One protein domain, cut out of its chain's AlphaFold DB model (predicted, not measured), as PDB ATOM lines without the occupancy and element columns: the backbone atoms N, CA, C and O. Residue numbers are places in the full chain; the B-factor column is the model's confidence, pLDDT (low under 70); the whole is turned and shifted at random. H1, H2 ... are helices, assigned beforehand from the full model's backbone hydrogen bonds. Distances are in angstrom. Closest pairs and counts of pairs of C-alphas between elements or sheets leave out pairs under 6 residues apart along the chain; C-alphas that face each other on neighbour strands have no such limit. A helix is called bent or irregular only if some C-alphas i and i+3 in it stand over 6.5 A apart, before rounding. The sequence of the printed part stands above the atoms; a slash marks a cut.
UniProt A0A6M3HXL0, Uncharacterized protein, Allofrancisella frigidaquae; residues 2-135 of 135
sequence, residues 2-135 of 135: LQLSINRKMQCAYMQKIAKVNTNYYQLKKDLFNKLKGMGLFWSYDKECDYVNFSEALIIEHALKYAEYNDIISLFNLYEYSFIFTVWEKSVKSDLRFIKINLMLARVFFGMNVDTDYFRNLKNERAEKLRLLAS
ATOM      1  N   LEU A   2     -49.979 -56.696 -22.054       39.84
ATOM      2  CA  LEU A   2     -48.783 -57.040 -22.854       39.84
ATOM      3  C   LEU A   2     -48.309 -55.916 -23.803       39.84
ATOM      4  O   LEU A   2     -47.119 -55.610 -23.820       39.84
ATOM      5  N   GLN A   3     -49.225 -55.222 -24.495       35.00
ATOM      6  CA  GLN A   3     -48.891 -54.095 -25.387       35.00
ATOM      7  C   GLN A   3     -48.092 -52.968 -24.700       35.00
ATOM      8  O   GLN A   3     -47.178 -52.411 -25.299       35.00
ATOM      9  N   LEU A   4     -48.391 -52.652 -23.433       42.50
ATOM     10  CA  LEU A   4     -47.707 -51.586 -22.681       42.50
ATOM     11  C   LEU A   4     -46.283 -51.983 -22.254       42.50
ATOM     12  O   LEU A   4     -45.402 -51.132 -22.176       42.50
ATOM     13  N   SER A   5     -46.043 -53.269 -21.976       46.09
ATOM     14  CA  SER A   5     -44.705 -53.784 -21.644       46.09
ATOM     15  C   SER A   5     -43.813 -53.864 -22.888       46.09
ATOM     16  O   SER A   5     -42.661 -53.429 -22.860       46.09
ATOM     17  N   ILE A   6     -44.381 -54.312 -24.014       51.72
ATOM     18  CA  ILE A   6     -43.708 -54.335 -25.318       51.72
ATOM     19  C   ILE A   6     -43.365 -52.907 -25.766       51.72
ATOM     20  O   ILE A   6     -42.214 -52.652 -26.100       51.72
ATOM     21  N   ASN A   7     -44.300 -51.953 -25.665       46.50
ATOM     22  CA  ASN A   7     -44.054 -50.550 -26.018       46.50
ATOM     23  C   ASN A   7     -42.962 -49.887 -25.170       46.50
ATOM     24  O   ASN A   7     -42.193 -49.099 -25.707       46.50
ATOM     25  N   ARG A   8     -42.824 -50.227 -23.882       53.25
ATOM     26  CA  ARG A   8     -41.753 -49.677 -23.028       53.25
ATOM     27  C   ARG A   8     -40.374 -50.255 -23.338       53.25
ATOM     28  O   ARG A   8     -39.414 -49.494 -23.432       53.25
ATOM     29  N   LYS A   9     -40.265 -51.570 -23.573       54.50
ATOM     30  CA  LYS A   9     -39.015 -52.176 -24.077       54.50
ATOM     31  C   LYS A   9     -38.628 -51.589 -25.433       54.50
ATOM     32  O   LYS A   9     -37.459 -51.297 -25.660       54.50
ATOM     33  N   MET A  10     -39.616 -51.367 -26.299       52.97
ATOM     34  CA  MET A  10     -39.430 -50.749 -27.609       52.97
ATOM     35  C   MET A  10     -38.996 -49.283 -27.490       52.97
ATOM     36  O   MET A  10     -38.069 -48.893 -28.182       52.97
ATOM     37  N   GLN A  11     -39.575 -48.495 -26.575       53.53
ATOM     38  CA  GLN A  11     -39.152 -47.116 -26.290       53.53
ATOM     39  C   GLN A  11     -37.728 -47.047 -25.732       53.53
ATOM     40  O   GLN A  11     -36.953 -46.202 -26.164       53.53
ATOM     41  N   CYS A  12     -37.351 -47.955 -24.829       50.97
ATOM     42  CA  CYS A  12     -35.991 -48.031 -24.293       50.97
ATOM     43  C   CYS A  12     -34.984 -48.411 -25.395       50.97
ATOM     44  O   CYS A  12     -33.964 -47.747 -25.567       50.97
ATOM     45  N   ALA A  13     -35.321 -49.397 -26.233       54.88
ATOM     46  CA  ALA A  13     -34.528 -49.766 -27.407       54.88
ATOM     47  C   ALA A  13     -34.467 -48.646 -28.469       54.88
ATOM     48  O   ALA A  13     -33.455 -48.491 -29.149       54.88
ATOM     49  N   TYR A  14     -35.528 -47.848 -28.610       54.09
ATOM     50  CA  TYR A  14     -35.605 -46.717 -29.538       54.09
ATOM     51  C   TYR A  14     -34.768 -45.526 -29.049       54.09
ATOM     52  O   TYR A  14     -33.989 -44.975 -29.823       54.09
ATOM     53  N   MET A  15     -34.818 -45.212 -27.749       51.56
ATOM     54  CA  MET A  15     -33.932 -44.238 -27.092       51.56
ATOM     55  C   MET A  15     -32.455 -44.632 -27.253       51.56
ATOM     56  O   MET A  15     -31.627 -43.801 -27.619       51.56
ATOM     57  N   GLN A  16     -32.137 -45.923 -27.102       54.25
ATOM     58  CA  GLN A  16     -30.795 -46.466 -27.350       54.25
ATOM     59  C   GLN A  16     -30.351 -46.359 -28.817       54.25
ATOM     60  O   GLN A  16     -29.152 -46.395 -29.084       54.25
ATOM     61  N   LYS A  17     -31.272 -46.276 -29.786       50.19
ATOM     62  CA  LYS A  17     -30.955 -46.266 -31.225       50.19
ATOM     63  C   LYS A  17     -30.647 -44.860 -31.756       50.19
ATOM     64  O   LYS A  17     -29.797 -44.732 -32.630       50.19
ATOM     65  N   ILE A  18     -31.283 -43.819 -31.211       49.84
ATOM     66  CA  ILE A  18     -31.136 -42.424 -31.676       49.84
ATOM     67  C   ILE A  18     -29.782 -41.813 -31.265       49.84
ATOM     68  O   ILE A  18     -29.213 -41.022 -32.010       49.84
ATOM     69  N   ALA A  19     -29.200 -42.229 -30.135       51.88
ATOM     70  CA  ALA A  19     -27.921 -41.700 -29.639       51.88
ATOM     71  C   ALA A  19     -26.659 -42.272 -30.330       51.88
ATOM     72  O   ALA A  19     -25.554 -41.778 -30.100       51.88
ATOM     73  N   LYS A  20     -26.790 -43.317 -31.161       54.19
ATOM     74  CA  LYS A  20     -25.663 -44.179 -31.576       54.19
ATOM     75  C   LYS A  20     -24.777 -43.655 -32.710       54.19
ATOM     76  O   LYS A  20     -23.749 -44.266 -32.974       54.19
ATOM     77  N   VAL A  21     -25.142 -42.574 -33.397       56.62
ATOM     78  CA  VAL A  21     -24.545 -42.278 -34.714       56.62
ATOM     79  C   VAL A  21     -23.220 -41.493 -34.654       56.62
ATOM     80  O   VAL A  21     -22.474 -41.569 -35.618       56.62
ATOM     81  N   ASN A  22     -22.856 -40.812 -33.552       55.03
ATOM     82  CA  ASN A  22     -21.566 -40.084 -33.451       55.03
ATOM     83  C   ASN A  22     -21.067 -39.810 -32.010       55.03
ATOM     84  O   ASN A  22     -20.288 -38.891 -31.765       55.03
ATOM     85  N   THR A  23     -21.526 -40.582 -31.028       65.06
ATOM     86  CA  THR A  23     -21.360 -40.238 -29.607       65.06
ATOM     87  C   THR A  23     -20.214 -41.015 -28.956       65.06
ATOM     88  O   THR A  23     -20.209 -42.246 -28.970       65.06
ATOM     89  N   ASN A  24     -19.258 -40.318 -28.328       86.25
ATOM     90  CA  ASN A  24     -18.203 -40.949 -27.527       86.25
ATOM     91  C   ASN A  24     -18.777 -41.465 -26.193       86.25
ATOM     92  O   ASN A  24     -18.771 -40.771 -25.176       86.25
ATOM     93  N   TYR A  25     -19.284 -42.702 -26.203       84.69
ATOM     94  CA  TYR A  25     -19.879 -43.358 -25.031       84.69
ATOM     95  C   TYR A  25     -18.927 -43.464 -23.841       84.69
ATOM     96  O   TYR A  25     -19.372 -43.353 -22.701       84.69
ATOM     97  N   TYR A  26     -17.630 -43.665 -24.090       90.56
ATOM     98  CA  TYR A  26     -16.638 -43.712 -23.021       90.56
ATOM     99  C   TYR A  26     -16.599 -42.380 -22.268       90.56
ATOM    100  O   TYR A  26     -16.657 -42.367 -21.039       90.56
ATOM    101  N   GLN A  27     -16.579 -41.262 -23.000       93.06
ATOM    102  CA  GLN A  27     -16.581 -39.937 -22.392       93.06
ATOM    103  C   GLN A  27     -17.881 -39.675 -21.624       93.06
ATOM    104  O   GLN A  27     -17.820 -39.251 -20.479       93.06
ATOM    105  N   LEU A  28     -19.043 -40.023 -22.183       94.00
ATOM    106  CA  LEU A  28     -20.315 -39.832 -21.479       94.00
ATOM    107  C   LEU A  28     -20.429 -40.661 -20.195       94.00
ATOM    108  O   LEU A  28     -20.936 -40.173 -19.186       94.00
ATOM    109  N   LYS A  29     -19.954 -41.911 -20.207       95.31
ATOM    110  CA  LYS A  29     -19.905 -42.738 -18.995       95.31
ATOM    111  C   LYS A  29     -18.954 -42.147 -17.956       95.31
ATOM    112  O   LYS A  29     -19.301 -42.100 -16.778       95.31
ATOM    113  N   LYS A  30     -17.796 -41.643 -18.391       95.81
ATOM    114  CA  LYS A  30     -16.840 -40.939 -17.529       95.81
ATOM    115  C   LYS A  30     -17.443 -39.663 -16.933       95.81
ATOM    116  O   LYS A  30     -17.258 -39.405 -15.747       95.81
ATOM    117  N   ASP A  31     -18.192 -38.897 -17.719       95.94
ATOM    118  CA  ASP A  31     -18.864 -37.678 -17.264       95.94
ATOM    119  C   ASP A  31     -19.958 -37.999 -16.241       95.94
ATOM    120  O   ASP A  31     -20.018 -37.361 -15.188       95.94
ATOM    121  N   LEU A  32     -20.763 -39.040 -16.494       96.38
ATOM    122  CA  LEU A  32     -21.730 -39.540 -15.517       96.38
ATOM    123  C   LEU A  32     -21.022 -39.980 -14.230       96.38
ATOM    124  O   LEU A  32     -21.425 -39.563 -13.150       96.38
ATOM    125  N   PHE A  33     -19.942 -40.759 -14.320       97.50
ATOM    126  CA  PHE A  33     -19.157 -41.159 -13.149       97.50
ATOM    127  C   PHE A  33     -18.663 -39.951 -12.344       97.50
ATOM    128  O   PHE A  33     -18.865 -39.904 -11.132       97.50
ATOM    129  N   ASN A  34     -18.069 -38.956 -13.006       96.69
ATOM    130  CA  ASN A  34     -17.562 -37.754 -12.346       96.69
ATOM    131  C   ASN A  34     -18.684 -36.952 -11.681       96.69
ATOM    132  O   ASN A  34     -18.503 -36.464 -10.566       96.69
ATOM    133  N   LYS A  35     -19.855 -36.863 -12.322       96.81
ATOM    134  CA  LYS A  35     -21.047 -36.245 -11.732       96.81
ATOM    135  C   LYS A  35     -21.476 -36.978 -10.456       96.81
ATOM    136  O   LYS A  35     -21.598 -36.351  -9.407       96.81
ATOM    137  N   LEU A  36     -21.648 -38.301 -10.525       96.69
ATOM    138  CA  LEU A  36     -22.049 -39.135  -9.384       96.69
ATOM    139  C   LEU A  36     -21.021 -39.059  -8.242       96.69
ATOM    140  O   LEU A  36     -21.390 -38.974  -7.069       96.69
ATOM    141  N   LYS A  37     -19.727 -39.026  -8.580       95.75
ATOM    142  CA  LYS A  37     -18.636 -38.819  -7.625       95.75
ATOM    143  C   LYS A  37     -18.727 -37.447  -6.956       95.75
ATOM    144  O   LYS A  37     -18.645 -37.376  -5.734       95.75
ATOM    145  N   GLY A  38     -18.951 -36.380  -7.727       94.62
ATOM    146  CA  GLY A  38     -19.117 -35.016  -7.211       94.62
ATOM    147  C   GLY A  38     -20.323 -34.855  -6.279       94.62
ATOM    148  O   GLY A  38     -20.274 -34.065  -5.344       94.62
ATOM    149  N   MET A  39     -21.372 -35.656  -6.480       94.12
ATOM    150  CA  MET A  39     -22.536 -35.748  -5.588       94.12
ATOM    151  C   MET A  39     -22.280 -36.576  -4.314       94.12
ATOM    152  O   MET A  39     -23.148 -36.651  -3.448       94.12
ATOM    153  N   GLY A  40     -21.118 -37.223  -4.187       94.31
ATOM    154  CA  GLY A  40     -20.754 -38.014  -3.010       94.31
ATOM    155  C   GLY A  40     -21.317 -39.439  -2.984       94.31
ATOM    156  O   GLY A  40     -21.307 -40.070  -1.928       94.31
ATOM    157  N   LEU A  41     -21.774 -39.996  -4.115       94.69
ATOM    158  CA  LEU A  41     -22.367 -41.346  -4.148       94.69
ATOM    159  C   LEU A  41     -21.391 -42.461  -3.753       94.69
ATOM    160  O   LEU A  41     -21.819 -43.528  -3.318       94.69
ATOM    161  N   PHE A  42     -20.090 -42.210  -3.889       95.25
ATOM    162  CA  PHE A  42     -19.022 -43.162  -3.591       95.25
ATOM    163  C   PHE A  42     -18.301 -42.837  -2.272       95.25
ATOM    164  O   PHE A  42     -17.107 -43.078  -2.149       95.25
ATOM    165  N   TRP A  43     -19.007 -42.288  -1.276       91.19
ATOM    166  CA  TRP A  43     -18.442 -41.851   0.015       91.19
ATOM    167  C   TRP A  43     -17.666 -42.930   0.791       91.19
ATOM    168  O   TRP A  43     -16.833 -42.595   1.628       91.19
ATOM    169  N   SER A  44     -17.926 -44.214   0.529       90.38
ATOM    170  CA  SER A  44     -17.219 -45.347   1.141       90.38
ATOM    171  C   SER A  44     -15.979 -45.813   0.363       90.38
ATOM    172  O   SER A  44     -15.398 -46.836   0.719       90.38
ATOM    173  N   TYR A  45     -15.614 -45.130  -0.723       92.75
ATOM    174  CA  TYR A  45     -14.490 -45.473  -1.597       92.75
ATOM    175  C   TYR A  45     -13.376 -44.429  -1.516       92.75
ATOM    176  O   TYR A  45     -13.549 -43.347  -0.953       92.75
ATOM    177  N   ASP A  46     -12.225 -44.768  -2.099       90.75
ATOM    178  CA  ASP A  46     -11.089 -43.858  -2.214       90.75
ATOM    179  C   ASP A  46     -11.497 -42.559  -2.931       90.75
ATOM    180  O   ASP A  46     -12.131 -42.583  -3.991       90.75
ATOM    181  N   LYS A  47     -11.113 -41.417  -2.358       87.75
ATOM    182  CA  LYS A  47     -11.357 -40.091  -2.937       87.75
ATOM    183  C   LYS A  47     -10.655 -39.925  -4.279       87.75
ATOM    184  O   LYS A  47     -11.186 -39.236  -5.150       87.75
ATOM    185  N   GLU A  48      -9.538 -40.613  -4.481       89.12
ATOM    186  CA  GLU A  48      -8.752 -40.560  -5.711       89.12
ATOM    187  C   GLU A  48      -9.205 -41.592  -6.753       89.12
ATOM    188  O   GLU A  48      -8.580 -41.726  -7.802       89.12
ATOM    189  N   CYS A  49     -10.325 -42.299  -6.528       91.12
ATOM    190  CA  CYS A  49     -10.836 -43.243  -7.518       91.12
ATOM    191  C   CYS A  49     -11.150 -42.558  -8.858       91.12
ATOM    192  O   CYS A  49     -11.794 -41.503  -8.911       91.12
ATOM    193  N   ASP A  50     -10.717 -43.170  -9.956       92.75
ATOM    194  CA  ASP A  50     -10.973 -42.696 -11.311       92.75
ATOM    195  C   ASP A  50     -11.904 -43.653 -12.061       92.75
ATOM    196  O   ASP A  50     -12.059 -44.817 -11.703       92.75
ATOM    197  N   TYR A  51     -12.518 -43.162 -13.135       93.19
ATOM    198  CA  TYR A  51     -13.430 -43.963 -13.948       93.19
ATOM    199  C   TYR A  51     -12.765 -45.198 -14.586       93.19
ATOM    200  O   TYR A  51     -13.429 -46.207 -14.787       93.19
ATOM    201  N   VAL A  52     -11.472 -45.126 -14.927       92.06
ATOM    202  CA  VAL A  52     -10.750 -46.198 -15.639       92.06
ATOM    203  C   VAL A  52     -10.616 -47.434 -14.753       92.06
ATOM    204  O   VAL A  52     -10.788 -48.556 -15.221       92.06
ATOM    205  N   ASN A  53     -10.326 -47.212 -13.475       91.06
ATOM    206  CA  ASN A  53     -10.044 -48.244 -12.489       91.06
ATOM    207  C   ASN A  53     -11.266 -48.596 -11.629       91.06
ATOM    208  O   ASN A  53     -11.197 -49.492 -10.785       91.06
ATOM    209  N   PHE A  54     -12.398 -47.916 -11.826       93.38
ATOM    210  CA  PHE A  54     -13.618 -48.158 -11.067       93.38
ATOM    211  C   PHE A  54     -14.565 -49.105 -11.809       93.38
ATOM    212  O   PHE A  54     -14.892 -48.923 -12.979       93.38
ATOM    213  N   SER A  55     -15.047 -50.132 -11.110       95.19
ATOM    214  CA  SER A  55     -15.927 -51.137 -11.710       95.19
ATOM    215  C   SER A  55     -17.257 -50.528 -12.158       95.19
ATOM    216  O   SER A  55     -18.011 -50.016 -11.332       95.19
ATOM    217  N   GLU A  56     -17.611 -50.677 -13.440       96.25
ATOM    218  CA  GLU A  56     -18.911 -50.234 -13.969       96.25
ATOM    219  C   GLU A  56     -20.098 -50.848 -13.206       96.25
ATOM    220  O   GLU A  56     -21.110 -50.182 -12.991       96.25
ATOM    221  N   ALA A  57     -19.966 -52.092 -12.727       97.19
ATOM    222  CA  ALA A  57     -20.994 -52.732 -11.908       97.19
ATOM    223  C   ALA A  57     -21.207 -51.999 -10.571       97.19
ATOM    224  O   ALA A  57     -22.344 -51.869 -10.125       97.19
ATOM    225  N   LEU A  58     -20.141 -51.471  -9.958       96.50
ATOM    226  CA  LEU A  58     -20.247 -50.659  -8.744       96.50
ATOM    227  C   LEU A  58     -20.852 -49.283  -9.026       96.50
ATOM    228  O   LEU A  58     -21.631 -48.803  -8.202       96.50
ATOM    229  N   ILE A  59     -20.539 -48.673 -10.177       97.56
ATOM    230  CA  ILE A  59     -21.173 -47.419 -10.624       97.56
ATOM    231  C   ILE A  59     -22.682 -47.630 -10.719       97.56
ATOM    232  O   ILE A  59     -23.446 -46.885 -10.112       97.56
ATOM    233  N   ILE A  60     -23.102 -48.682 -11.427       98.31
ATOM    234  CA  ILE A  60     -24.512 -49.041 -11.595       98.31
ATOM    235  C   ILE A  60     -25.161 -49.323 -10.239       98.31
ATOM    236  O   ILE A  60     -26.210 -48.761  -9.947       98.31
ATOM    237  N   GLU A  61     -24.548 -50.150  -9.387       97.50
ATOM    238  CA  GLU A  61     -25.095 -50.479  -8.064       97.50
ATOM    239  C   GLU A  61     -25.359 -49.224  -7.220       97.50
ATOM    240  O   GLU A  61     -26.446 -49.079  -6.658       97.50
ATOM    241  N   HIS A  62     -24.389 -48.310  -7.135       97.12
ATOM    242  CA  HIS A  62     -24.526 -47.088  -6.340       97.12
ATOM    243  C   HIS A  62     -25.508 -46.111  -6.971       97.12
ATOM    244  O   HIS A  62     -26.312 -45.517  -6.253       97.12
ATOM    245  N   ALA A  63     -25.498 -45.983  -8.299       97.75
ATOM    246  CA  ALA A  63     -26.459 -45.149  -9.001       97.75
ATOM    247  C   ALA A  63     -27.895 -45.631  -8.747       97.75
ATOM    248  O   ALA A  63     -28.762 -44.838  -8.397       97.75
ATOM    249  N   LEU A  64     -28.141 -46.942  -8.819       97.81
ATOM    250  CA  LEU A  64     -29.457 -47.516  -8.535       97.81
ATOM    251  C   LEU A  64     -29.900 -47.331  -7.076       97.81
ATOM    252  O   LEU A  64     -31.099 -47.271  -6.821       97.81
ATOM    253  N   LYS A  65     -28.965 -47.257  -6.120       96.12
ATOM    254  CA  LYS A  65     -29.266 -47.068  -4.689       96.12
ATOM    255  C   LYS A  65     -29.489 -45.610  -4.300       96.12
ATOM    256  O   LYS A  65     -30.311 -45.348  -3.426       96.12
ATOM    257  N   TYR A  66     -28.733 -44.691  -4.893       96.44
ATOM    258  CA  TYR A  66     -28.559 -43.349  -4.336       96.44
ATOM    259  C   TYR A  66     -28.695 -42.209  -5.344       96.44
ATOM    260  O   TYR A  66     -28.812 -41.063  -4.917       96.44
ATOM    261  N   ALA A  67     -28.658 -42.475  -6.652       96.75
ATOM    262  CA  ALA A  67     -28.754 -41.405  -7.637       96.75
ATOM    263  C   ALA A  67     -30.182 -40.875  -7.780       96.75
ATOM    264  O   ALA A  67     -31.171 -41.548  -7.477       96.75
ATOM    265  N   GLU A  68     -30.279 -39.658  -8.304       95.00
ATOM    266  CA  GLU A  68     -31.554 -39.054  -8.652       95.00
ATOM    267  C   GLU A  68     -32.154 -39.695  -9.911       95.00
ATOM    268  O   GLU A  68     -31.474 -40.318 -10.727       95.00
ATOM    269  N   TYR A  69     -33.455 -39.492 -10.112       93.19
ATOM    270  CA  TYR A  69     -34.200 -40.089 -11.222       93.19
ATOM    271  C   TYR A  69     -33.580 -39.813 -12.607       93.19
ATOM    272  O   TYR A  69     -33.464 -40.724 -13.429       93.19
ATOM    273  N   ASN A  70     -33.129 -38.579 -12.853       94.81
ATOM    274  CA  ASN A  70     -32.520 -38.185 -14.130       94.81
ATOM    275  C   ASN A  70     -31.163 -38.868 -14.374       94.81
ATOM    276  O   ASN A  70     -30.808 -39.177 -15.515       94.81
ATOM    277  N   ASP A  71     -30.415 -39.146 -13.310       95.81
ATOM    278  CA  ASP A  71     -29.145 -39.867 -13.394       95.81
ATOM    279  C   ASP A  71     -29.365 -41.352 -13.655       95.81
ATOM    280  O   ASP A  71     -28.639 -41.953 -14.446       95.81
ATOM    281  N   ILE A  72     -30.423 -41.932 -13.082       96.25
ATOM    282  CA  ILE A  72     -30.844 -43.294 -13.419       96.25
ATOM    283  C   ILE A  72     -31.244 -43.360 -14.901       96.25
ATOM    284  O   ILE A  72     -30.792 -44.258 -15.600       96.25
ATOM    285  N   ILE A  73     -32.002 -42.395 -15.439       95.62
ATOM    286  CA  ILE A  73     -32.280 -42.346 -16.891       95.62
ATOM    287  C   ILE A  73     -30.977 -42.318 -17.701       95.62
ATOM    288  O   ILE A  73     -30.834 -43.061 -18.674       95.62
ATOM    289  N   SER A  74     -30.015 -41.495 -17.282       95.12
ATOM    290  CA  SER A  74     -28.711 -41.388 -17.941       95.12
ATOM    291  C   SER A  74     -27.959 -42.723 -17.921       95.12
ATOM    292  O   SER A  74     -27.402 -43.128 -18.939       95.12
ATOM    293  N   LEU A  75     -28.036 -43.466 -16.815       95.88
ATOM    294  CA  LEU A  75     -27.511 -44.826 -16.704       95.88
ATOM    295  C   LEU A  75     -28.122 -45.760 -17.765       95.88
ATOM    296  O   LEU A  75     -27.387 -46.429 -18.487       95.88
ATOM    297  N   PHE A  76     -29.449 -45.764 -17.924       94.69
ATOM    298  CA  PHE A  76     -30.151 -46.599 -18.917       94.69
ATOM    299  C   PHE A  76     -29.905 -46.182 -20.376       94.69
ATOM    300  O   PHE A  76     -30.097 -46.994 -21.284       94.69
ATOM    301  N   ASN A  77     -29.459 -44.948 -20.612       92.88
ATOM    302  CA  ASN A  77     -29.043 -44.480 -21.935       92.88
ATOM    303  C   ASN A  77     -27.602 -44.891 -22.283       92.88
ATOM    304  O   ASN A  77     -27.268 -45.005 -23.465       92.88
ATOM    305  N   LEU A  78     -26.749 -45.093 -21.273       94.12
ATOM    306  CA  LEU A  78     -25.312 -45.345 -21.443       94.12
ATOM    307  C   LEU A  78     -24.910 -46.812 -21.296       94.12
ATOM    308  O   LEU A  78     -23.883 -47.220 -21.842       94.12
ATOM    309  N   TYR A  79     -25.693 -47.601 -20.566       94.06
ATOM    310  CA  TYR A  79     -25.424 -49.010 -20.311       94.06
ATOM    311  C   TYR A  79     -26.525 -49.894 -20.884       94.06
ATOM    312  O   TYR A  79     -27.691 -49.509 -20.976       94.06
ATOM    313  N   GLU A  80     -26.152 -51.116 -21.261       93.88
ATOM    314  CA  GLU A  80     -27.121 -52.092 -21.735       93.88
ATOM    315  C   GLU A  80     -28.109 -52.459 -20.627       93.88
ATOM    316  O   GLU A  80     -27.732 -52.729 -19.484       93.88
ATOM    317  N   TYR A  81     -29.386 -52.538 -20.995       95.06
ATOM    318  CA  TYR A  81     -30.462 -52.913 -20.081       95.06
ATOM    319  C   TYR A  81     -30.176 -54.239 -19.358       95.06
ATOM    320  O   TYR A  81     -30.387 -54.344 -18.152       95.06
ATOM    321  N   SER A  82     -29.680 -55.246 -20.085       95.88
ATOM    322  CA  SER A  82     -29.316 -56.566 -19.553       95.88
ATOM    323  C   SER A  82     -28.260 -56.463 -18.454       95.88
ATOM    324  O   SER A  82     -28.360 -57.148 -17.434       95.88
ATOM    325  N   PHE A  83     -27.276 -55.581 -18.627       97.50
ATOM    326  CA  PHE A  83     -26.208 -55.382 -17.660       97.50
ATOM    327  C   PHE A  83     -26.721 -54.685 -16.399       97.50
ATOM    328  O   PHE A  83     -26.505 -55.189 -15.296       97.50
ATOM    329  N   ILE A  84     -27.497 -53.605 -16.550       98.12
ATOM    330  CA  ILE A  84     -28.122 -52.908 -15.414       98.12
ATOM    331  C   ILE A  84     -29.041 -53.854 -14.634       98.12
ATOM    332  O   ILE A  84     -28.961 -53.922 -13.408       98.12
ATOM    333  N   PHE A  85     -29.884 -54.616 -15.337       97.38
ATOM    334  CA  PHE A  85     -30.778 -55.598 -14.726       97.38
ATOM    335  C   PHE A  85     -30.000 -56.663 -13.943       97.38
ATOM    336  O   PHE A  85     -30.364 -56.978 -12.812       97.38
ATOM    337  N   THR A  86     -28.897 -57.167 -14.505       97.56
ATOM    338  CA  THR A  86     -28.038 -58.158 -13.838       97.56
ATOM    339  C   THR A  86     -27.423 -57.609 -12.550       97.56
ATOM    340  O   THR A  86     -27.397 -58.308 -11.537       97.56
ATOM    341  N   VAL A  87     -26.933 -56.365 -12.566       97.75
ATOM    342  CA  VAL A  87     -26.387 -55.716 -11.364       97.75
ATOM    343  C   VAL A  87     -27.486 -55.524 -10.324       97.75
ATOM    344  O   VAL A  87     -27.322 -55.946  -9.181       97.75
ATOM    345  N   TRP A  88     -28.631 -54.966 -10.725       97.62
ATOM    346  CA  TRP A  88     -29.778 -54.777  -9.840       97.62
ATOM    347  C   TRP A  88     -30.189 -56.079  -9.153       97.62
ATOM    348  O   TRP A  88     -30.303 -56.117  -7.929       97.62
ATOM    349  N   GLU A  89     -30.365 -57.154  -9.922       94.88
ATOM    350  CA  GLU A  89     -30.786 -58.453  -9.406       94.88
ATOM    351  C   GLU A  89     -29.809 -59.022  -8.371       94.88
ATOM    352  O   GLU A  89     -30.250 -59.551  -7.348       94.88
ATOM    353  N   LYS A  90     -28.502 -58.886  -8.617       93.44
ATOM    354  CA  LYS A  90     -27.457 -59.468  -7.767       93.44
ATOM    355  C   LYS A  90     -27.136 -58.643  -6.521       93.44
ATOM    356  O   LYS A  90     -26.797 -59.236  -5.500       93.44
ATOM    357  N   SER A  91     -27.196 -57.310  -6.586       91.44
ATOM    358  CA  SER A  91     -26.650 -56.452  -5.518       91.44
ATOM    359  C   SER A  91     -27.625 -55.458  -4.884       91.44
ATOM    360  O   SER A  91     -27.345 -54.955  -3.791       91.44
ATOM    361  N   VAL A  92     -28.771 -55.181  -5.516       94.75
ATOM    362  CA  VAL A  92     -29.734 -54.170  -5.036       94.75
ATOM    363  C   VAL A  92     -31.075 -54.798  -4.650       94.75
ATOM    364  O   VAL A  92     -31.616 -54.484  -3.591       94.75
ATOM    365  N   LYS A  93     -31.594 -55.727  -5.464       94.44
ATOM    366  CA  LYS A  93     -32.943 -56.312  -5.356       94.44
ATOM    367  C   LYS A  93     -33.240 -56.936  -3.988       94.44
ATOM    368  O   LYS A  93     -34.357 -56.814  -3.494       94.44
ATOM    369  N   SER A  94     -32.253 -57.590  -3.377       91.44
ATOM    370  CA  SER A  94     -32.374 -58.279  -2.083       91.44
ATOM    371  C   SER A  94     -32.020 -57.405  -0.869       91.44
ATOM    372  O   SER A  94     -32.057 -57.877   0.268       91.44
ATOM    373  N   ASP A  95     -31.659 -56.133  -1.065       91.44
ATOM    374  CA  ASP A  95     -31.367 -55.208   0.032       91.44
ATOM    375  C   ASP A  95     -32.649 -54.497   0.492       91.44
ATOM    376  O   ASP A  95     -33.149 -53.566  -0.148       91.44
ATOM    377  N   LEU A  96     -33.190 -54.941   1.631       90.19
ATOM    378  CA  LEU A  96     -34.457 -54.442   2.177       90.19
ATOM    379  C   LEU A  96     -34.406 -52.961   2.578       90.19
ATOM    380  O   LEU A  96     -35.452 -52.311   2.619       90.19
ATOM    381  N   ARG A  97     -33.211 -52.392   2.802       91.44
ATOM    382  CA  ARG A  97     -33.049 -50.952   3.083       91.44
ATOM    383  C   ARG A  97     -33.534 -50.089   1.918       91.44
ATOM    384  O   ARG A  97     -33.981 -48.966   2.129       91.44
ATOM    385  N   PHE A  98     -33.512 -50.638   0.703       94.00
ATOM    386  CA  PHE A  98     -33.896 -49.957  -0.530       94.00
ATOM    387  C   PHE A  98     -35.244 -50.442  -1.080       94.00
ATOM    388  O   PHE A  98     -35.502 -50.284  -2.265       94.00
ATOM    389  N   ILE A  99     -36.144 -51.001  -0.258       94.25
ATOM    390  CA  ILE A  99     -37.398 -51.619  -0.742       94.25
ATOM    391  C   ILE A  99     -38.269 -50.688  -1.608       94.25
ATOM    392  O   ILE A  99     -38.803 -51.115  -2.631       94.25
ATOM    393  N   LYS A 100     -38.382 -49.401  -1.251       94.75
ATOM    394  CA  LYS A 100     -39.148 -48.412  -2.032       94.75
ATOM    395  C   LYS A 100     -38.476 -48.105  -3.373       94.75
ATOM    396  O   LYS A 100     -39.154 -48.006  -4.392       94.75
ATOM    397  N   ILE A 101     -37.148 -48.002  -3.369       95.81
ATOM    398  CA  ILE A 101     -36.340 -47.791  -4.573       95.81
ATOM    399  C   ILE A 101     -36.414 -49.025  -5.475       95.81
ATOM    400  O   ILE A 101     -36.682 -48.893  -6.661       95.81
ATOM    401  N   ASN A 102     -36.304 -50.230  -4.918       96.06
ATOM    402  CA  ASN A 102     -36.471 -51.486  -5.642       96.06
ATOM    403  C   ASN A 102     -37.850 -51.603  -6.291       96.06
ATOM    404  O   ASN A 102     -37.943 -51.997  -7.453       96.06
ATOM    405  N   LEU A 103     -38.912 -51.206  -5.585       96.25
ATOM    406  CA  LEU A 103     -40.257 -51.164  -6.152       96.25
ATOM    407  C   LEU A 103     -40.347 -50.188  -7.334       96.25
ATOM    408  O   LEU A 103     -40.917 -50.531  -8.371       96.25
ATOM    409  N   MET A 104     -39.777 -48.987  -7.191       96.25
ATOM    410  CA  MET A 104     -39.722 -47.993  -8.265       96.25
ATOM    411  C   MET A 104     -38.937 -48.526  -9.471       96.25
ATOM    412  O   MET A 104     -39.455 -48.498 -10.585       96.25
ATOM    413  N   LEU A 105     -37.727 -49.051  -9.264       97.12
ATOM    414  CA  LEU A 105     -36.887 -49.621 -10.320       97.12
ATOM    415  C   LEU A 105     -37.607 -50.756 -11.057       97.12
ATOM    416  O   LEU A 105     -37.705 -50.732 -12.285       97.12
ATOM    417  N   ALA A 106     -38.193 -51.696 -10.312       96.69
ATOM    418  CA  ALA A 106     -38.937 -52.819 -10.869       96.69
ATOM    419  C   ALA A 106     -40.109 -52.363 -11.744       96.69
ATOM    420  O   ALA A 106     -40.249 -52.831 -12.874       96.69
ATOM    421  N   ARG A 107     -40.933 -51.428 -11.262       95.88
ATOM    422  CA  ARG A 107     -42.134 -50.981 -11.984       95.88
ATOM    423  C   ARG A 107     -41.823 -50.048 -13.147       95.88
ATOM    424  O   ARG A 107     -42.387 -50.213 -14.228       95.88
ATOM    425  N   VAL A 108     -40.965 -49.056 -12.919       94.88
ATOM    426  CA  VAL A 108     -40.725 -47.952 -13.859       94.88
ATOM    427  C   VAL A 108     -39.709 -48.349 -14.923       94.88
ATOM    428  O   VAL A 108     -39.977 -48.175 -16.108       94.88
ATOM    429  N   PHE A 109     -38.572 -48.908 -14.511       94.50
ATOM    430  CA  PHE A 109     -37.459 -49.185 -15.416       94.50
ATOM    431  C   PHE A 109     -37.490 -50.614 -15.962       94.50
ATOM    432  O   PHE A 109     -37.222 -50.821 -17.142       94.50
ATOM    433  N   PHE A 110     -37.880 -51.598 -15.144       94.44
ATOM    434  CA  PHE A 110     -37.908 -53.009 -15.560       94.44
ATOM    435  C   PHE A 110     -39.289 -53.508 -16.015       94.44
ATOM    436  O   PHE A 110     -39.419 -54.637 -16.492       94.44
ATOM    437  N   GLY A 111     -40.330 -52.673 -15.911       93.00
ATOM    438  CA  GLY A 111     -41.680 -52.987 -16.387       93.00
ATOM    439  C   GLY A 111     -42.346 -54.169 -15.672       93.00
ATOM    440  O   GLY A 111     -43.225 -54.815 -16.247       93.00
ATOM    441  N   MET A 112     -41.925 -54.467 -14.443       93.62
ATOM    442  CA  MET A 112     -42.435 -55.557 -13.617       93.62
ATOM    443  C   MET A 112     -43.715 -55.135 -12.890       93.62
ATOM    444  O   MET A 112     -43.791 -54.046 -12.321       93.62
ATOM    445  N   ASN A 113     -44.712 -56.020 -12.858       94.06
ATOM    446  CA  ASN A 113     -45.922 -55.828 -12.059       94.06
ATOM    447  C   ASN A 113     -45.772 -56.540 -10.708       94.06
ATOM    448  O   ASN A 113     -46.237 -57.663 -10.542       94.06
ATOM    449  N   VAL A 114     -45.051 -55.909  -9.781       94.06
ATOM    450  CA  VAL A 114     -44.760 -56.438  -8.435       94.06
ATOM    451  C   VAL A 114     -45.126 -55.417  -7.364       94.06
ATOM    452  O   VAL A 114     -45.201 -54.221  -7.649       94.06
ATOM    453  N   ASP A 115     -45.352 -55.863  -6.136       93.44
ATOM    454  CA  ASP A 115     -45.507 -55.023  -4.946       93.44
ATOM    455  C   ASP A 115     -44.271 -55.120  -4.035       93.44
ATOM    456  O   ASP A 115     -43.221 -55.630  -4.428       93.44
ATOM    457  N   THR A 116     -44.357 -54.564  -2.826       90.56
ATOM    458  CA  THR A 116     -43.258 -54.631  -1.858       90.56
ATOM    459  C   THR A 116     -42.989 -56.044  -1.351       90.56
ATOM    460  O   THR A 116     -41.863 -56.333  -0.947       90.56
ATOM    461  N   ASP A 117     -43.990 -56.923  -1.360       91.75
ATOM    462  CA  ASP A 117     -43.904 -58.251  -0.749       91.75
ATOM    463  C   ASP A 117     -43.022 -59.177  -1.584       91.75
ATOM    464  O   ASP A 117     -42.294 -60.001  -1.027       91.75
ATOM    465  N   TYR A 118     -42.962 -58.935  -2.898       91.81
ATOM    466  CA  TYR A 118     -41.992 -59.553  -3.803       91.81
ATOM    467  C   TYR A 118     -40.543 -59.481  -3.283       91.81
ATOM    468  O   TYR A 118     -39.779 -60.428  -3.462       91.81
ATOM    469  N   PHE A 119     -40.158 -58.386  -2.618       92.25
ATOM    470  CA  PHE A 119     -38.781 -58.185  -2.149       92.25
ATOM    471  C   PHE A 119     -38.516 -58.747  -0.750       92.25
ATOM    472  O   PHE A 119     -37.379 -59.099  -0.448       92.25
ATOM    473  N   ARG A 120     -39.539 -58.847   0.110       88.19
ATOM    474  CA  ARG A 120     -39.367 -59.233   1.526       88.19
ATOM    475  C   ARG A 120     -38.877 -60.668   1.710       88.19
ATOM    476  O   ARG A 120     -38.205 -60.953   2.693       88.19
ATOM    477  N   ASN A 121     -39.181 -61.541   0.755       82.31
ATOM    478  CA  ASN A 121     -38.853 -62.966   0.821       82.31
ATOM    479  C   ASN A 121     -37.547 -63.327   0.092       82.31
ATOM    480  O   ASN A 121     -37.231 -64.507  -0.069       82.31
ATOM    481  N   LEU A 122     -36.790 -62.336  -0.387       87.00
ATOM    482  CA  LEU A 122     -35.552 -62.582  -1.120       87.00
ATOM    483  C   LEU A 122     -34.390 -62.840  -0.161       87.00
ATOM    484  O   LEU A 122     -34.126 -62.058   0.750       87.00
ATOM    485  N   LYS A 123     -33.641 -63.918  -0.413       82.62
ATOM    486  CA  LYS A 123     -32.375 -64.169   0.282       82.62
ATOM    487  C   LYS A 123     -31.330 -63.150  -0.165       82.62
ATOM    488  O   LYS A 123     -31.143 -62.921  -1.360       82.62
ATOM    489  N   ASN A 124     -30.622 -62.571   0.798       82.38
ATOM    490  CA  ASN A 124     -29.508 -61.674   0.532       82.38
ATOM    491  C   ASN A 124     -28.187 -62.431   0.708       82.38
ATOM    492  O   ASN A 124     -27.698 -62.600   1.822       82.38
ATOM    493  N   GLU A 125     -27.601 -62.884  -0.401       81.94
ATOM    494  CA  GLU A 125     -26.355 -63.662  -0.378       81.94
ATOM    495  C   GLU A 125     -25.197 -62.917   0.293       81.94
ATOM    496  O   GLU A 125     -24.364 -63.535   0.951       81.94
ATOM    497  N   ARG A 126     -25.130 -61.587   0.145       78.75
ATOM    498  CA  ARG A 126     -24.077 -60.777   0.769       78.75
ATOM    499  C   ARG A 126     -24.232 -60.754   2.286       78.75
ATOM    500  O   ARG A 126     -23.237 -60.896   2.990       78.75
ATOM    501  N   ALA A 127     -25.463 -60.609   2.776       81.12
ATOM    502  CA  ALA A 127     -25.757 -60.678   4.202       81.12
ATOM    503  C   ALA A 127     -25.449 -62.071   4.773       81.12
ATOM    504  O   ALA A 127     -24.832 -62.170   5.830       81.12
ATOM    505  N   GLU A 128     -25.791 -63.142   4.051       83.25
ATOM    506  CA  GLU A 128     -25.466 -64.512   4.471       83.25
ATOM    507  C   GLU A 128     -23.956 -64.764   4.521       83.25
ATOM    508  O   GLU A 128     -23.457 -65.295   5.508       83.25
ATOM    509  N   LYS A 129     -23.199 -64.327   3.504       85.62
ATOM    510  CA  LYS A 129     -21.731 -64.435   3.511       85.62
ATOM    511  C   LYS A 129     -21.113 -63.681   4.685       85.62
ATOM    512  O   LYS A 129     -20.221 -64.209   5.334       85.62
ATOM    513  N   LEU A 130     -21.597 -62.474   4.981       83.94
ATOM    514  CA  LEU A 130     -21.135 -61.708   6.143       83.94
ATOM    515  C   LEU A 130     -21.449 -62.425   7.459       83.94
ATOM    516  O   LEU A 130     -20.595 -62.466   8.337       83.94
ATOM    517  N   ARG A 131     -22.635 -63.032   7.579       84.81
ATOM    518  CA  ARG A 131     -23.017 -63.823   8.755       84.81
ATOM    519  C   ARG A 131     -22.082 -65.013   8.977       84.81
ATOM    520  O   ARG A 131     -21.712 -65.261  10.115       84.81
ATOM    521  N   LEU A 132     -21.681 -65.702   7.906       89.88
ATOM    522  CA  LEU A 132     -20.728 -66.819   7.959       89.88
ATOM    523  C   LEU A 132     -19.296 -66.390   8.306       89.88
ATOM    524  O   LEU A 132     -18.534 -67.194   8.821       89.88
ATOM    525  N   LEU A 133     -18.903 -65.153   7.990       89.19
ATOM    526  CA  LEU A 133     -17.573 -64.626   8.328       89.19
ATOM    527  C   LEU A 133     -17.494 -64.075   9.757       89.19
ATOM    528  O   LEU A 133     -16.401 -63.910  10.285       89.19
ATOM    529  N   ALA A 134     -18.638 -63.737  10.352       84.75
ATOM    530  CA  ALA A 134     -18.736 -63.222  11.714       84.75
ATOM    531  C   ALA A 134     -18.944 -64.323  12.774       84.75
ATOM    532  O   ALA A 134     -19.022 -63.998  13.959       84.75
ATOM    533  N   SER A 135     -19.071 -65.588  12.354       66.25
ATOM    534  CA  SER A 135     -19.154 -66.786  13.206       66.25
ATOM    535  C   SER A 135     -17.802 -67.466  13.344       66.25
ATOM    536  O   SER A 135     -17.473 -67.872  14.476       66.25
TER     537      SER A 135
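Overview. This is residues 2 to 135 of the 135 residues of an uncharacterized protein of Allofrancisella frigidaquae (UniProt A0A6M3HXL0). Picture a flat cluster of helices with H3 at its core: H2, H3 and H4 make a small bundle, H5 crosses H3, and H6 folds back beside H5. The long helix H1 runs along one margin, close to H4 alone, and at the far side from it residues 128 to 135, mostly H8, stick out; the short H7 packs on H6. The printed part has 134 residues with eight named helices, H1 to H8 in order along the chain, and no named strand, and its class is all helix. It is compact, with a radius of gyration of the C-alphas of 16.2 A and spans of 54 by 46 by 20 A.

Arrangement. Start at H1, residues 2 to 21, which touches no helix. Look next at H2, residues 25 to 38, and H4, residues 69 to 78: they touch at a shallow tilt of 26 degrees, opposite ways, with the closest C-alphas, those of Lys 29 and Leu 78, 6.5 A apart. H1 is close to but not clearly touching H4, its closest C-alphas being those of Gln 16 and Asn 77, 6.0 A apart. H3, residues 56 to 66, is the hub, touching three helices. With H4 it forms a helical hairpin at a shallow tilt of 19 degrees, and the closest C-alphas, those of Ala 63 and Ile 72, are 6.5 A apart. H2, H3 and H4 are a bundle, a group of helices set side by side, in which H2 and H3 are close but not clearly touching, with C-alphas 33 and 59 at 7.0 A. H5, residues 81 to 92, touches H3 at a steep tilt of 65 degrees; the closest C-alphas are those of Ala 57 and Val 87, 6.2 A apart. H6, residues 96 to 109, touches H3 about perpendicular, at 77 degrees, with the closest C-alphas, those of Lys 65 and Phe 98, 6.9 A apart. H5 and H6 are close but not clearly touching, at a shallow tilt of 16 degrees, opposite ways. H7, residues 117 to 120, touches H6 at its residues 96 to 102 alone, closest at C-alphas 99 and 119, 6.9 A apart. H8, residues 125 to 133, touches no helix and is only just apart from H5, closest 8.1 A. Each O i to N i+4 pair is within hydrogen-bond range in H2, H3, H4, H5 and H8, against 13 of 16 in H1 and 8 of 10 in H6; H7 is too short for such a pair.

Along the chain. Find C-alpha 2 at (-48.783, -57.040, -22.854); from there H1 runs 30.8 A to C-alpha 21. It is irregular, with C-alphas 18 and 21 7.3 A apart, and so is H6, with C-alphas 97 and 100 8.4 A apart. H2 covers 19.7 A, H3 15.3 A from C-alpha 56 at (-18.911, -50.234, -13.969), H4 14.5 A, H5 15.1 A and H6 18.6 A. H7 has four residues, and H8 runs 12.4 A to C-alpha 133 at (-17.573, -64.626, 8.328).

Size, cuts and confidence. The two C-alphas farthest apart are those of Val 21 and Ser 135, 54.1 A. The printed part has no cut. The link from H2 to H3, residues 39 to 55, is long. Look for low pLDDT at residues 2 to 23 and at residue 135, which are under 70; the mean of the printed part is 86.0.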